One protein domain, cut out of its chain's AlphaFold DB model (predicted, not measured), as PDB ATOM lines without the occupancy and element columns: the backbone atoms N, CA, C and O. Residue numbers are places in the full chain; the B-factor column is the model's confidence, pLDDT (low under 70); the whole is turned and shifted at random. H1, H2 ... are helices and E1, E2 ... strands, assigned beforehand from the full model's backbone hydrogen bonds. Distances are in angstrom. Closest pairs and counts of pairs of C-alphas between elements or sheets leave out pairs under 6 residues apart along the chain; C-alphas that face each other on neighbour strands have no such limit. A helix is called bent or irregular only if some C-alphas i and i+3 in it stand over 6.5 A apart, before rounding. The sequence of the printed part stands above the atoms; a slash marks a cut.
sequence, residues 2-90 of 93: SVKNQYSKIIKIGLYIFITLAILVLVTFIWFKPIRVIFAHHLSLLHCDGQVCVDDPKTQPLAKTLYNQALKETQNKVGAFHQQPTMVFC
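AT A GLANCE: This is residues 2 to 90 of the 93 residues of the protein "Transmembrane protein" of Acinetobacter baumannii (UniProt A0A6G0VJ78). One long helix, H1, sticks out as a lone arm from a small body, with its residues 2 to 29 standing free. In the body a tiny sheet of three short strands has H3 slantwise over one face, and residues 73 to 79, of which 73 to 78 belong to H3, also stand free; the short H2 sits between the arm and the sheet. The printed part has 89 residues, with three named helices and three named strands in the order H1, H2, E1, E2, H3, E3, and its class is mostly helix. The sheet is mixed, in the order E1, E2, E3. The whole is extended, with a radius of gyration of the C-alphas of 22.0 A and spans of 73 by 31 by 16 A, the arm making the length.

HOW THE PARTS SIT: E1, residues 47 to 49, and E2, residues 52 to 54, form a hairpin, antiparallel at 161 degrees, with N 47 and O 54 at 2.8 A. E3, residues 87 to 89, is parallel to E2 at 22 degrees, with N 89 and O 53 at 2.8 A. E1 and E3 are the edge strands. H3, residues 57 to 78, is on the sheet at a height of 7.5 A, in two layers, a helix on one face of a sheet. It lies over E2 and E3 and runs slantwise to the strands, at 41 degrees to E2 on the local plane; the closest C-alphas of H3 and E2 are those of Gln 60 and Val 54, 6.2 A apart. E2, H3 and E3 form a strand-helix-strand unit, two parallel neighbour strands with a helix between, and its crossover is left-handed. H2, residues 33 to 38, only grazes the sheet, with its residues 36 to 38; the closest C-alphas of H2 and E3 are those of Val 37 and Val 88, 6.1 A apart. H1, residues 2 to 31, is close to H2 but not clearly touching, about perpendicular at 86 degrees, with the closest C-alphas, those of Phe 29 and Ile 35, 7.0 A apart. H1 is not on the sheet and is apart from H3. O i to N i+4 pairs are within hydrogen-bond range in 25 of 26 cases in H1, 1 of 2 in H2 and 16 of 18 in H3.

IN THESE COORDINATES: H1 runs 45.0 A, from C-alpha 2 at (105.987, 292.354, 260.385) to C-alpha 31 at (146.562, 273.850, 266.755). H2 is 9.2 A long, E1 6.8 A, E2 6.7 A and E3 6.5 A. H3 spans 30.5 A and is irregular, with C-alphas 58 and 61 7.4 A apart; it has a kink of 29 degrees near residue 64. E3 ends with C-alpha 89 at (161.387, 269.738, 262.719).

THE WHOLE: The C-alphas farthest apart, those of Ser 2 and Asn 76, are 74.0 A apart. Without the stretches that stand free, the body spans 30 by 27 by 16 A. The printed part has no cut, and no link is long. The mean pLDDT of the printed part is 81.6; residues 2 to 7, 30 to 39, 41 and 43 to 44 are under 70.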
ATOM      1  N   SER A   2     105.045 292.437 259.244       52.03
ATOM      2  CA  SER A   2     105.987 292.354 260.385       52.03
ATOM      3  C   SER A   2     106.608 290.959 260.623       52.03
ATOM      4  O   SER A   2     107.778 290.841 260.984       52.03
ATOM      5  N   VAL A   3     105.870 289.879 260.327       55.62
ATOM      6  CA  VAL A   3     106.285 288.493 260.640       55.62
ATOM      7  C   VAL A   3     107.478 288.013 259.793       55.62
ATOM      8  O   VAL A   3     108.400 287.397 260.322       55.62
ATOM      9  N   LYS A   4     107.542 288.371 258.499       55.47
ATOM     10  CA  LYS A   4     108.682 288.029 257.614       55.47
ATOM     11  C   LYS A   4     110.009 288.652 258.078       55.47
ATOM     12  O   LYS A   4     111.067 288.060 257.880       55.47
ATOM     13  N   ASN A   5     109.955 289.828 258.707       61.94
ATOM     14  CA  ASN A   5     111.138 290.558 259.168       61.94
ATOM     15  C   ASN A   5     111.739 289.945 260.449       61.94
ATOM     16  O   ASN A   5     112.955 289.896 260.605       61.94
ATOM     17  N   GLN A   6     110.886 289.429 261.339       64.00
ATOM     18  CA  GLN A   6     111.282 288.693 262.547       64.00
ATOM     19  C   GLN A   6     111.987 287.368 262.202       64.00
ATOM     20  O   GLN A   6     113.103 287.132 262.657       64.00
ATOM     21  N   TYR A   7     111.413 286.561 261.300       68.19
ATOM     22  CA  TYR A   7     112.024 285.297 260.858       68.19
ATOM     23  C   TYR A   7     113.373 285.488 260.149       68.19
ATOM     24  O   TYR A   7     114.316 284.744 260.404       68.19
ATOM     25  N   SER A   8     113.501 286.518 259.305       73.19
ATOM     26  CA  SER A   8     114.767 286.836 258.627       73.19
ATOM     27  C   SER A   8     115.893 287.170 259.616       73.19
ATOM     28  O   SER A   8     117.036 286.759 259.419       73.19
ATOM     29  N   LYS A   9     115.579 287.855 260.726       75.75
ATOM     30  CA  LYS A   9     116.557 288.151 261.786       75.75
ATOM     31  C   LYS A   9     117.005 286.892 262.528       75.75
ATOM     32  O   LYS A   9     118.201 286.730 262.746       75.75
ATOM     33  N   ILE A  10     116.079 285.989 262.853       80.81
ATOM     34  CA  ILE A  10     116.388 284.725 263.539       80.81
ATOM     35  C   ILE A  10     117.273 283.831 262.658       80.81
ATOM     36  O   ILE A  10     118.268 283.294 263.137       80.81
ATOM     37  N   ILE A  11     116.979 283.744 261.355       84.06
ATOM     38  CA  ILE A  11     117.792 282.981 260.395       84.06
ATOM     39  C   ILE A  11     119.204 283.566 260.281       84.06
ATOM     40  O   ILE A  11     120.177 282.818 260.290       84.06
ATOM     41  N   LYS A  12     119.341 284.898 260.225       85.19
ATOM     42  CA  LYS A  12     120.660 285.551 260.191       85.19
ATOM     43  C   LYS A  12     121.461 285.301 261.467       85.19
ATOM     44  O   LYS A  12     122.647 285.021 261.372       85.19
ATOM     45  N   ILE A  13     120.826 285.364 262.637       88.50
ATOM     46  CA  ILE A  13     121.481 285.079 263.924       88.50
ATOM     47  C   ILE A  13     121.927 283.616 263.990       88.50
ATOM     48  O   ILE A  13     123.075 283.349 264.331       88.50
ATOM     49  N   GLY A  14     121.059 282.679 263.595       88.62
ATOM     50  CA  GLY A  14     121.404 281.259 263.524       88.62
ATOM     51  C   GLY A  14     122.569 280.991 262.571       88.62
ATOM     52  O   GLY A  14     123.494 280.262 262.920       88.62
ATOM     53  N   LEU A  15     122.579 281.645 261.406       91.12
ATOM     54  CA  LEU A  15     123.683 281.563 260.450       91.12
ATOM     55  C   LEU A  15     124.984 282.131 261.034       91.12
ATOM     56  O   LEU A  15     126.028 281.501 260.906       91.12
ATOM     57  N   TYR A  16     124.934 283.285 261.707       91.62
ATOM     58  CA  TYR A  16     126.108 283.874 262.355       91.62
ATOM     59  C   TYR A  16     126.694 282.952 263.423       91.62
ATOM     60  O   TYR A  16     127.908 282.765 263.444       91.62
ATOM     61  N   ILE A  17     125.844 282.352 264.265       92.38
ATOM     62  CA  ILE A  17     126.255 281.392 265.301       92.38
ATOM     63  C   ILE A  17     126.880 280.148 264.661       92.38
ATOM     64  O   ILE A  17     127.939 279.697 265.090       92.38
ATOM     65  N   PHE A  18     126.269 279.619 263.600       93.12
ATOM     66  CA  PHE A  18     126.804 278.468 262.877       93.12
ATOM     67  C   PHE A  18     128.175 278.767 262.255       93.12
ATOM     68  O   PHE A  18     129.108 277.981 262.407       93.12
ATOM     69  N   ILE A  19     128.323 279.930 261.613       93.12
ATOM     70  CA  ILE A  19     129.595 280.368 261.027       93.12
ATOM     71  C   ILE A  19     130.656 280.556 262.117       93.12
ATOM     72  O   ILE A  19     131.783 280.101 261.948       93.12
ATOM     73  N   THR A  20     130.316 281.183 263.247       92.12
ATOM     74  CA  THR A  20     131.279 281.371 264.348       92.12
ATOM     75  C   THR A  20     131.716 280.044 264.960       92.12
ATOM     76  O   THR A  20     132.911 279.858 265.173       92.12
ATOM     77  N   LEU A  21     130.799 279.094 265.168       93.94
ATOM     78  CA  LEU A  21     131.136 277.736 265.612       93.94
ATOM     79  C   LEU A  21     132.044 277.010 264.614       93.94
ATOM     80  O   LEU A  21     133.043 276.418 265.018       93.94
ATOM     81  N   ALA A  22     131.745 277.094 263.316       90.44
ATOM     82  CA  ALA A  22     132.563 276.478 262.275       90.44
ATOM     83  C   ALA A  22     133.988 277.058 262.239       90.44
ATOM     84  O   ALA A  22     134.960 276.305 262.178       90.44
ATOM     85  N   ILE A  23     134.130 278.385 262.344       90.94
ATOM     86  CA  ILE A  23     135.442 279.048 262.412       90.94
ATOM     87  C   ILE A  23     136.201 278.610 263.667       90.94
ATOM     88  O   ILE A  23     137.387 278.299 263.579       90.94
ATOM     89  N   LEU A  24     135.530 278.536 264.819       90.31
ATOM     90  CA  LEU A  24     136.158 278.118 266.072       90.31
ATOM     91  C   LEU A  24     136.742 276.701 265.955       90.31
ATOM     92  O   LEU A  24     137.891 276.473 266.328       90.31
ATOM     93  N   VAL A  25     135.989 275.775 265.356       86.06
ATOM     94  CA  VAL A  25     136.446 274.404 265.088       86.06
ATOM     95  C   VAL A  25     137.660 274.396 264.149       86.06
ATOM     96  O   VAL A  25     138.662 273.749 264.455       86.06
ATOM     97  N   LEU A  26     137.640 275.166 263.057       82.81
ATOM     98  CA  LEU A  26     138.786 275.267 262.142       82.81
ATOM     99  C   LEU A  26     140.048 275.811 262.831       82.81
ATOM    100  O   LEU A  26     141.140 275.290 262.611       82.81
ATOM    101  N   VAL A  27     139.908 276.805 263.711       81.50
ATOM    102  CA  VAL A  27     141.036 277.351 264.484       81.50
ATOM    103  C   VAL A  27     141.607 276.303 265.440       81.50
ATOM    104  O   VAL A  27     142.828 276.163 265.530       81.50
ATOM    105  N   THR A  28     140.759 275.511 266.108       79.31
ATOM    106  CA  THR A  28     141.249 274.426 266.976       79.31
ATOM    107  C   THR A  28     142.028 273.369 266.193       79.31
ATOM    108  O   THR A  28     143.059 272.894 266.667       79.31
ATOM    109  N   PHE A  29     141.610 273.062 264.962       71.56
ATOM    110  CA  PHE A  29     142.306 272.116 264.092       71.56
ATOM    111  C   PHE A  29     143.711 272.586 263.690       71.56
ATOM    112  O   PHE A  29     144.636 271.777 263.680       71.56
ATOM    113  N   ILE A  30     143.923 273.884 263.460       68.06
ATOM    114  CA  ILE A  30     145.263 274.435 263.176       68.06
ATOM    115  C   ILE A  30     146.238 274.178 264.342       68.06
ATOM    116  O   ILE A  30     147.439 273.989 264.131       68.06
ATOM    117  N   TRP A  31     145.733 274.120 265.580       65.00
ATOM    118  CA  TRP A  31     146.562 273.850 266.755       65.00
ATOM    119  C   TRP A  31     146.928 272.367 266.906       65.00
ATOM    120  O   TRP A  31     148.007 272.047 267.424       65.00
ATOM    121  N   PHE A  32     146.074 271.457 266.423       68.19
ATOM    122  CA  PHE A  32     146.321 270.018 266.471       68.19
ATOM    123  C   PHE A  32     147.527 269.642 265.592       68.19
ATOM    124  O   PHE A  32     147.502 269.715 264.363       68.19
ATOM    125  N   LYS A  33     148.592 269.167 266.257       57.62
ATOM    126  CA  LYS A  33     149.871 268.707 265.678       57.62
ATOM    127  C   LYS A  33     149.781 267.908 264.358       57.62
ATOM    128  O   LYS A  33     150.596 268.211 263.489       57.62
ATOM    129  N   PRO A  34     148.848 266.954 264.137       60.22
ATOM    130  CA  PRO A  34     148.817 266.195 262.880       60.22
ATOM    131  C   PRO A  34     148.607 267.067 261.634       60.22
ATOM    132  O   PRO A  34     149.180 266.781 260.585       60.22
ATOM    133  N   ILE A  35     147.853 268.164 261.739       63.84
ATOM    134  CA  ILE A  35     147.549 269.025 260.588       63.84
ATOM    135  C   ILE A  35     148.791 269.791 260.133       63.84
ATOM    136  O   ILE A  35     149.013 269.924 258.933       63.84
ATOM    137  N   ARG A  36     149.668 270.203 261.058       62.72
ATOM    138  CA  ARG A  36     150.951 270.832 260.703       62.72
ATOM    139  C   ARG A  36     151.877 269.908 259.915       62.72
ATOM    140  O   ARG A  36     152.632 270.403 259.092       62.72
ATOM    141  N   VAL A  37     151.797 268.595 260.132       64.50
ATOM    142  CA  VAL A  37     152.583 267.608 259.375       64.50
ATOM    143  C   VAL A  37     151.998 267.402 257.976       64.50
ATOM    144  O   VAL A  37     152.739 267.412 256.999       64.50
ATOM    145  N   ILE A  38     150.670 267.287 257.862       68.06
ATOM    146  CA  ILE A  38     149.982 267.085 256.572       68.06
ATOM    147  C   ILE A  38     150.121 268.318 255.669       68.06
ATOM    148  O   ILE A  38     150.360 268.193 254.472       68.06
ATOM    149  N   PHE A  39     150.010 269.516 256.244       69.00
ATOM    150  CA  PHE A  39     150.116 270.779 255.515       69.00
ATOM    151  C   PHE A  39     151.521 271.381 255.545       69.00
ATOM    152  O   PHE A  39     151.682 272.529 255.140       69.00
ATOM    153  N   ALA A  40     152.542 270.639 255.983       70.19
ATOM    154  CA  ALA A  40     153.902 271.164 256.112       70.19
ATOM    155  C   ALA A  40     154.404 271.800 254.806       70.19
ATOM    156  O   ALA A  40     154.950 272.895 254.822       70.19
ATOM    157  N   HIS A  41     154.103 271.164 253.671       68.31
ATOM    158  CA  HIS A  41     154.440 271.654 252.333       68.31
ATOM    159  C   HIS A  41     153.680 272.909 251.886       68.31
ATOM    160  O   HIS A  41     154.111 273.584 250.956       68.31
ATOM    161  N   HIS A  42     152.540 273.210 252.508       71.94
ATOM    162  CA  HIS A  42     151.688 274.350 252.166       71.94
ATOM    163  C   HIS A  42     151.794 275.499 253.175       71.94
ATOM    164  O   HIS A  42     151.280 276.588 252.918       71.94
ATOM    165  N   LEU A  43     152.452 275.283 254.317       68.94
ATOM    166  CA  LEU A  43     152.739 276.342 255.274       68.94
ATOM    167  C   LEU A  43     153.954 277.140 254.796       68.94
ATOM    168  O   LEU A  43     155.076 276.649 254.823       68.94
ATOM    169  N   SER A  44     153.741 278.410 254.455       67.69
ATOM    170  CA  SER A  44     154.809 279.345 254.066       67.69
ATOM    171  C   SER A  44     155.871 279.577 255.147       67.69
ATOM    172  O   SER A  44     156.942 280.098 254.849       67.69
ATOM    173  N   LEU A  45     155.584 279.201 256.397       74.06
ATOM    174  CA  LEU A  45     156.525 279.269 257.515       74.06
ATOM    175  C   LEU A  45     157.543 278.117 257.541       74.06
ATOM    176  O   LEU A  45     158.499 278.192 258.304       74.06
ATOM    177  N   LEU A  46     157.328 277.051 256.766       78.69
ATOM    178  CA  LEU A  46     158.178 275.864 256.750       78.69
ATOM    179  C   LEU A  46     158.963 275.798 255.436       78.69
ATOM    180  O   LEU A  46     158.405 275.892 254.345       78.69
ATOM    181  N   HIS A  47     160.270 275.593 255.544       82.88
ATOM    182  CA  HIS A  47     161.133 275.249 254.424       82.88
ATOM    183  C   HIS A  47     161.193 273.729 254.288       82.88
ATOM    184  O   HIS A  47     161.781 273.037 255.121       82.88
ATOM    185  N   CYS A  48     160.587 273.205 253.227       83.69
ATOM    186  CA  CYS A  48     160.567 271.774 252.938       83.69
ATOM    187  C   CYS A  48     161.555 271.414 251.827       83.69
ATOM    188  O   CYS A  48     161.565 272.037 250.768       83.69
ATOM    189  N   ASP A  49     162.340 270.364 252.056       85.19
ATOM    190  CA  ASP A  49     163.162 269.701 251.045       85.19
ATOM    191  C   ASP A  49     162.840 268.203 251.049       85.19
ATOM    192  O   ASP A  49     163.177 267.467 251.983       85.19
ATOM    193  N   GLY A  50     162.110 267.764 250.022       85.44
ATOM    194  CA  GLY A  50     161.550 266.419 249.965       85.44
ATOM    195  C   GLY A  50     160.617 266.170 251.149       85.44
ATOM    196  O   GLY A  50     159.614 266.847 251.298       85.44
ATOM    197  N   GLN A  51     160.947 265.201 251.998       86.75
ATOM    198  CA  GLN A  51     160.110 264.798 253.136       86.75
ATOM    199  C   GLN A  51     160.522 265.426 254.471       86.75
ATOM    200  O   GLN A  51     159.962 265.095 255.515       86.75
ATOM    201  N   VAL A  52     161.508 266.322 254.448       88.00
ATOM    202  CA  VAL A  52     162.017 267.003 255.638       88.00
ATOM    203  C   VAL A  52     161.621 268.469 255.561       88.00
ATOM    204  O   VAL A  52     162.092 269.198 254.689       88.00
ATOM    205  N   CYS A  53     160.773 268.902 256.490       87.50
ATOM    206  CA  CYS A  53     160.366 270.296 256.632       87.50
ATOM    207  C   CYS A  53     160.951 270.888 257.914       87.50
ATOM    208  O   CYS A  53     160.860 270.273 258.975       87.50
ATOM    209  N   VAL A  54     161.539 272.075 257.816       87.38
ATOM    210  CA  VAL A  54     162.141 272.808 258.938       87.38
ATOM    211  C   VAL A  54     161.558 274.210 259.038       87.38
ATOM    212  O   VAL A  54     161.158 274.782 258.028       87.38
ATOM    213  N   ASP A  55     161.507 274.782 260.237       84.31
ATOM    214  CA  ASP A  55     161.121 276.185 260.429       84.31
ATOM    215  C   ASP A  55     162.276 277.157 260.132       84.31
ATOM    216  O   ASP A  55     162.063 278.181 259.484       84.31
ATOM    217  N   ASP A  56     163.509 276.820 260.528       83.00
ATOM    218  CA  ASP A  56     164.722 277.570 260.175       83.00
ATOM    219  C   ASP A  56     165.531 276.832 259.087       83.00
ATOM    220  O   ASP A  56     166.060 275.743 259.355       83.00
ATOM    221  N   PRO A  57     165.721 277.412 257.883       83.38
ATOM    222  CA  PRO A  57     166.504 276.793 256.811       83.38
ATOM    223  C   PRO A  57     167.957 276.481 257.208       83.38
ATOM    224  O   PRO A  57     168.557 275.557 256.658       83.38
ATOM    225  N   LYS A  58     168.537 277.173 258.201       86.50
ATOM    226  CA  LYS A  58     169.890 276.862 258.704       86.50
ATOM    227  C   LYS A  58     169.977 275.488 259.367       86.50
ATOM    228  O   LYS A  58     171.051 274.893 259.400       86.50
ATOM    229  N   THR A  59     168.861 274.974 259.881       87.25
ATOM    230  CA  THR A  59     168.796 273.674 260.565       87.25
ATOM    231  C   THR A  59     168.560 272.507 259.605       87.25
ATOM    232  O   THR A  59     168.680 271.348 259.998       87.25
ATOM    233  N   GLN A  60     168.307 272.778 258.323       87.12
ATOM    234  CA  GLN A  60     168.024 271.764 257.310       87.12
ATOM    235  C   GLN A  60     169.066 270.630 257.186       87.12
ATOM    236  O   GLN A  60     168.652 269.466 257.126       87.12
ATOM    237  N   PRO A  61     170.395 270.877 257.184       90.25
ATOM    238  CA  PRO A  61     171.376 269.784 257.138       90.25
ATOM    239  C   PRO A  61     171.336 268.899 258.393       90.25
ATOM    240  O   PRO A  61     171.465 267.673 258.301       90.25
ATOM    241  N   LEU A  62     171.103 269.500 259.564       89.94
ATOM    242  CA  LEU A  62     170.929 268.765 260.814       89.94
ATOM    243  C   LEU A  62     169.642 267.928 260.777       89.94
ATOM    244  O   LEU A  62     169.677 266.738 261.082       89.94
ATOM    245  N   ALA A  63     168.532 268.513 260.322       89.75
ATOM    246  CA  ALA A  63     167.241 267.841 260.204       89.75
ATOM    247  C   ALA A  63     167.300 266.618 259.274       89.75
ATOM    248  O   ALA A  63     166.788 265.558 259.623       89.75
ATOM    249  N   LYS A  64     167.999 266.709 258.132       91.06
ATOM    250  CA  LYS A  64     168.232 265.552 257.247       91.06
ATOM    251  C   LYS A  64     169.023 264.435 257.926       91.06
ATOM    252  O   LYS A  64     168.737 263.257 257.719       91.06
ATOM    253  N   THR A  65     170.016 264.796 258.735       92.62
ATOM    254  CA  THR A  65     170.834 263.822 259.468       92.62
ATOM    255  C   THR A  65     169.986 263.078 260.499       92.62
ATOM    256  O   THR A  65     169.983 261.846 260.523       92.62
ATOM    257  N   LEU A  66     169.196 263.819 261.283       90.94
ATOM    258  CA  LEU A  66     168.265 263.258 262.265       90.94
ATOM    259  C   LEU A  66     167.181 262.402 261.604       90.94
ATOM    260  O   LEU A  66     166.869 261.324 262.102       90.94
ATOM    261  N   TYR A  67     166.657 262.838 260.459       92.00
ATOM    262  CA  TYR A  67     165.690 262.082 259.668       92.00
ATOM    263  C   TYR A  67     166.235 260.710 259.251       92.00
ATOM    264  O   TYR A  67     165.605 259.686 259.511       92.00
ATOM    265  N   ASN A  68     167.437 260.671 258.668       92.44
ATOM    266  CA  ASN A  68     168.066 259.420 258.241       92.44
ATOM    267  C   ASN A  68     168.362 258.483 259.421       92.44
ATOM    268  O   ASN A  68     168.174 257.269 259.310       92.44
ATOM    269  N   GLN A  69     168.801 259.035 260.555       92.75
ATOM    270  CA  GLN A  69     169.028 258.254 261.768       92.75
ATOM    271  C   GLN A  69     167.718 257.660 262.299       92.75
ATOM    272  O   GLN A  69     167.639 256.449 262.509       92.75
ATOM    273  N   ALA A  70     166.678 258.484 262.449       89.81
ATOM    274  CA  ALA A  70     165.371 258.053 262.932       89.81
ATOM    275  C   ALA A  70     164.746 256.998 262.009       89.81
ATOM    276  O   ALA A  70     164.201 256.002 262.490       89.81
ATOM    277  N   LEU A  71     164.873 257.169 260.689       91.69
ATOM    278  CA  LEU A  71     164.450 256.179 259.703       91.69
ATOM    279  C   LEU A  71     165.133 254.832 259.921       91.69
ATOM    280  O   LEU A  71     164.448 253.816 260.027       91.69
ATOM    281  N   LYS A  72     166.467 254.821 260.005       92.38
ATOM    282  CA  LYS A  72     167.245 253.591 260.178       92.38
ATOM    283  C   LYS A  72     166.898 252.894 261.492       92.38
ATOM    284  O   LYS A  72     166.659 251.690 261.507       92.38
ATOM    285  N   GLU A  73     166.839 253.645 262.587       91.50
ATOM    286  CA  GLU A  73     166.489 253.100 263.901       91.50
ATOM    287  C   GLU A  73     165.070 252.533 263.933       91.50
ATOM    288  O   GLU A  73     164.846 251.464 264.502       91.50
ATOM    289  N   THR A  74     164.119 253.219 263.300       90.12
ATOM    290  CA  THR A  74     162.726 252.771 263.279       90.12
ATOM    291  C   THR A  74     162.570 251.547 262.386       90.12
ATOM    292  O   THR A  74     161.993 250.561 262.831       90.12
ATOM    293  N   GLN A  75     163.162 251.539 261.188       92.00
ATOM    294  CA  GLN A  75     163.116 250.381 260.287       92.00
ATOM    295  C   GLN A  75     163.699 249.120 260.927       92.00
ATOM    296  O   GLN A  75     163.144 248.034 260.772       92.00
ATOM    297  N   ASN A  76     164.767 249.265 261.715       92.06
ATOM    298  CA  ASN A  76     165.349 248.152 262.461       92.06
ATOM    299  C   ASN A  76     164.407 247.581 263.537       92.06
ATOM    300  O   ASN A  76     164.567 246.428 263.925       92.06
ATOM    301  N   LYS A  77     163.447 248.371 264.038       91.56
ATOM    302  CA  LYS A  77     162.505 247.962 265.092       91.56
ATOM    303  C   LYS A  77     161.161 247.477 264.556       91.56
ATOM    304  O   LYS A  77     160.593 246.557 265.133       91.56
ATOM    305  N   VAL A  78     160.635 248.111 263.507       91.62
ATOM    306  CA  VAL A  78     159.265 247.865 263.011       91.62
ATOM    307  C   VAL A  78     159.209 247.335 261.576       91.62
ATOM    308  O   VAL A  78     158.125 247.025 261.091       91.62
ATOM    309  N   GLY A  79     160.355 247.191 260.905       89.62
ATOM    310  CA  GLY A  79     160.444 246.757 259.511       89.62
ATOM    311  C   GLY A  79     160.431 247.911 258.505       89.62
ATOM    312  O   GLY A  79     160.418 249.090 258.857       89.62
ATOM    313  N   ALA A  80     160.477 247.568 257.217       88.31
ATOM    314  CA  ALA A  80     160.548 248.550 256.140       88.31
ATOM    315  C   ALA A  80     159.258 249.380 256.029       88.31
ATOM    316  O   ALA A  80     158.149 248.848 256.076       88.31
ATOM    317  N   PHE A  81     159.407 250.688 255.817       84.50
ATOM    318  CA  PHE A  81     158.266 251.550 255.526       84.50
ATOM    319  C   PHE A  81     157.774 251.333 254.093       84.50
ATOM    320  O   PHE A  81     158.575 251.273 253.162       84.50
ATOM    321  N   HIS A  82     156.452 251.290 253.907       86.06
ATOM    322  CA  HIS A  82     155.852 251.239 252.570       86.06
ATOM    323  C   HIS A  82     156.104 252.531 251.776       86.06
ATOM    324  O   HIS A  82     156.367 252.498 250.577       86.06
ATOM    325  N   GLN A  83     156.059 253.674 252.462       85.31
ATOM    326  CA  GLN A  83     156.403 254.987 251.931       85.31
ATOM    327  C   GLN A  83     157.271 255.708 252.951       85.31
ATOM    328  O   GLN A  83     157.061 255.565 254.158       85.31
ATOM    329  N   GLN A  84     158.250 256.473 252.475       84.56
ATOM    330  CA  GLN A  84     159.062 257.272 253.380       84.56
ATOM    331  C   GLN A  84     158.163 258.334 254.073       84.56
ATOM    332  O   GLN A  84     157.310 258.927 253.400       84.56
ATOM    333  N   PRO A  85     158.287 258.524 255.400       84.94
ATOM    334  CA  PRO A  85     157.442 259.416 256.182       84.94
ATOM    335  C   PRO A  85     157.902 260.878 256.110       84.94
ATOM    336  O   PRO A  85     159.078 261.180 256.267       84.94
ATOM    337  N   THR A  86     156.956 261.811 256.010       85.69
ATOM    338  CA  THR A  86     157.250 263.245 256.158       85.69
ATOM    339  C   THR A  86     157.483 263.604 257.625       85.69
ATOM    340  O   THR A  86     156.654 263.300 258.485       85.69
ATOM    341  N   MET A  87     158.592 264.289 257.919       85.00
ATOM    342  CA  MET A  87     158.919 264.792 259.255       85.00
ATOM    343  C   MET A  87     159.061 266.313 259.257       85.00
ATOM    344  O   MET A  87     159.707 266.903 258.389       85.00
ATOM    345  N   VAL A  88     158.470 266.939 260.276       83.94
ATOM    346  CA  VAL A  88     158.567 268.379 260.526       83.94
ATOM    347  C   VAL A  88     159.416 268.599 261.771       83.94
ATOM    348  O   VAL A  88     159.064 268.120 262.849       83.94
ATOM    349  N   PHE A  89     160.517 269.328 261.623       83.75
ATOM    350  CA  PHE A  89     161.387 269.738 262.719       83.75
ATOM    351  C   PHE A  89     161.100 271.204 263.038       83.75
ATOM    352  O   PHE A  89     161.349 272.084 262.217       83.75
ATOM    353  N   CYS A  90     160.551 271.451 264.225       78.31
ATOM    354  CA  CYS A  90     160.339 272.798 264.740       78.31
ATOM    355  C   CYS A  90     161.442 273.124 265.748       78.31
ATOM    356  O   CYS A  90     161.750 272.306 266.615       78.31
TER     357      CYS A  90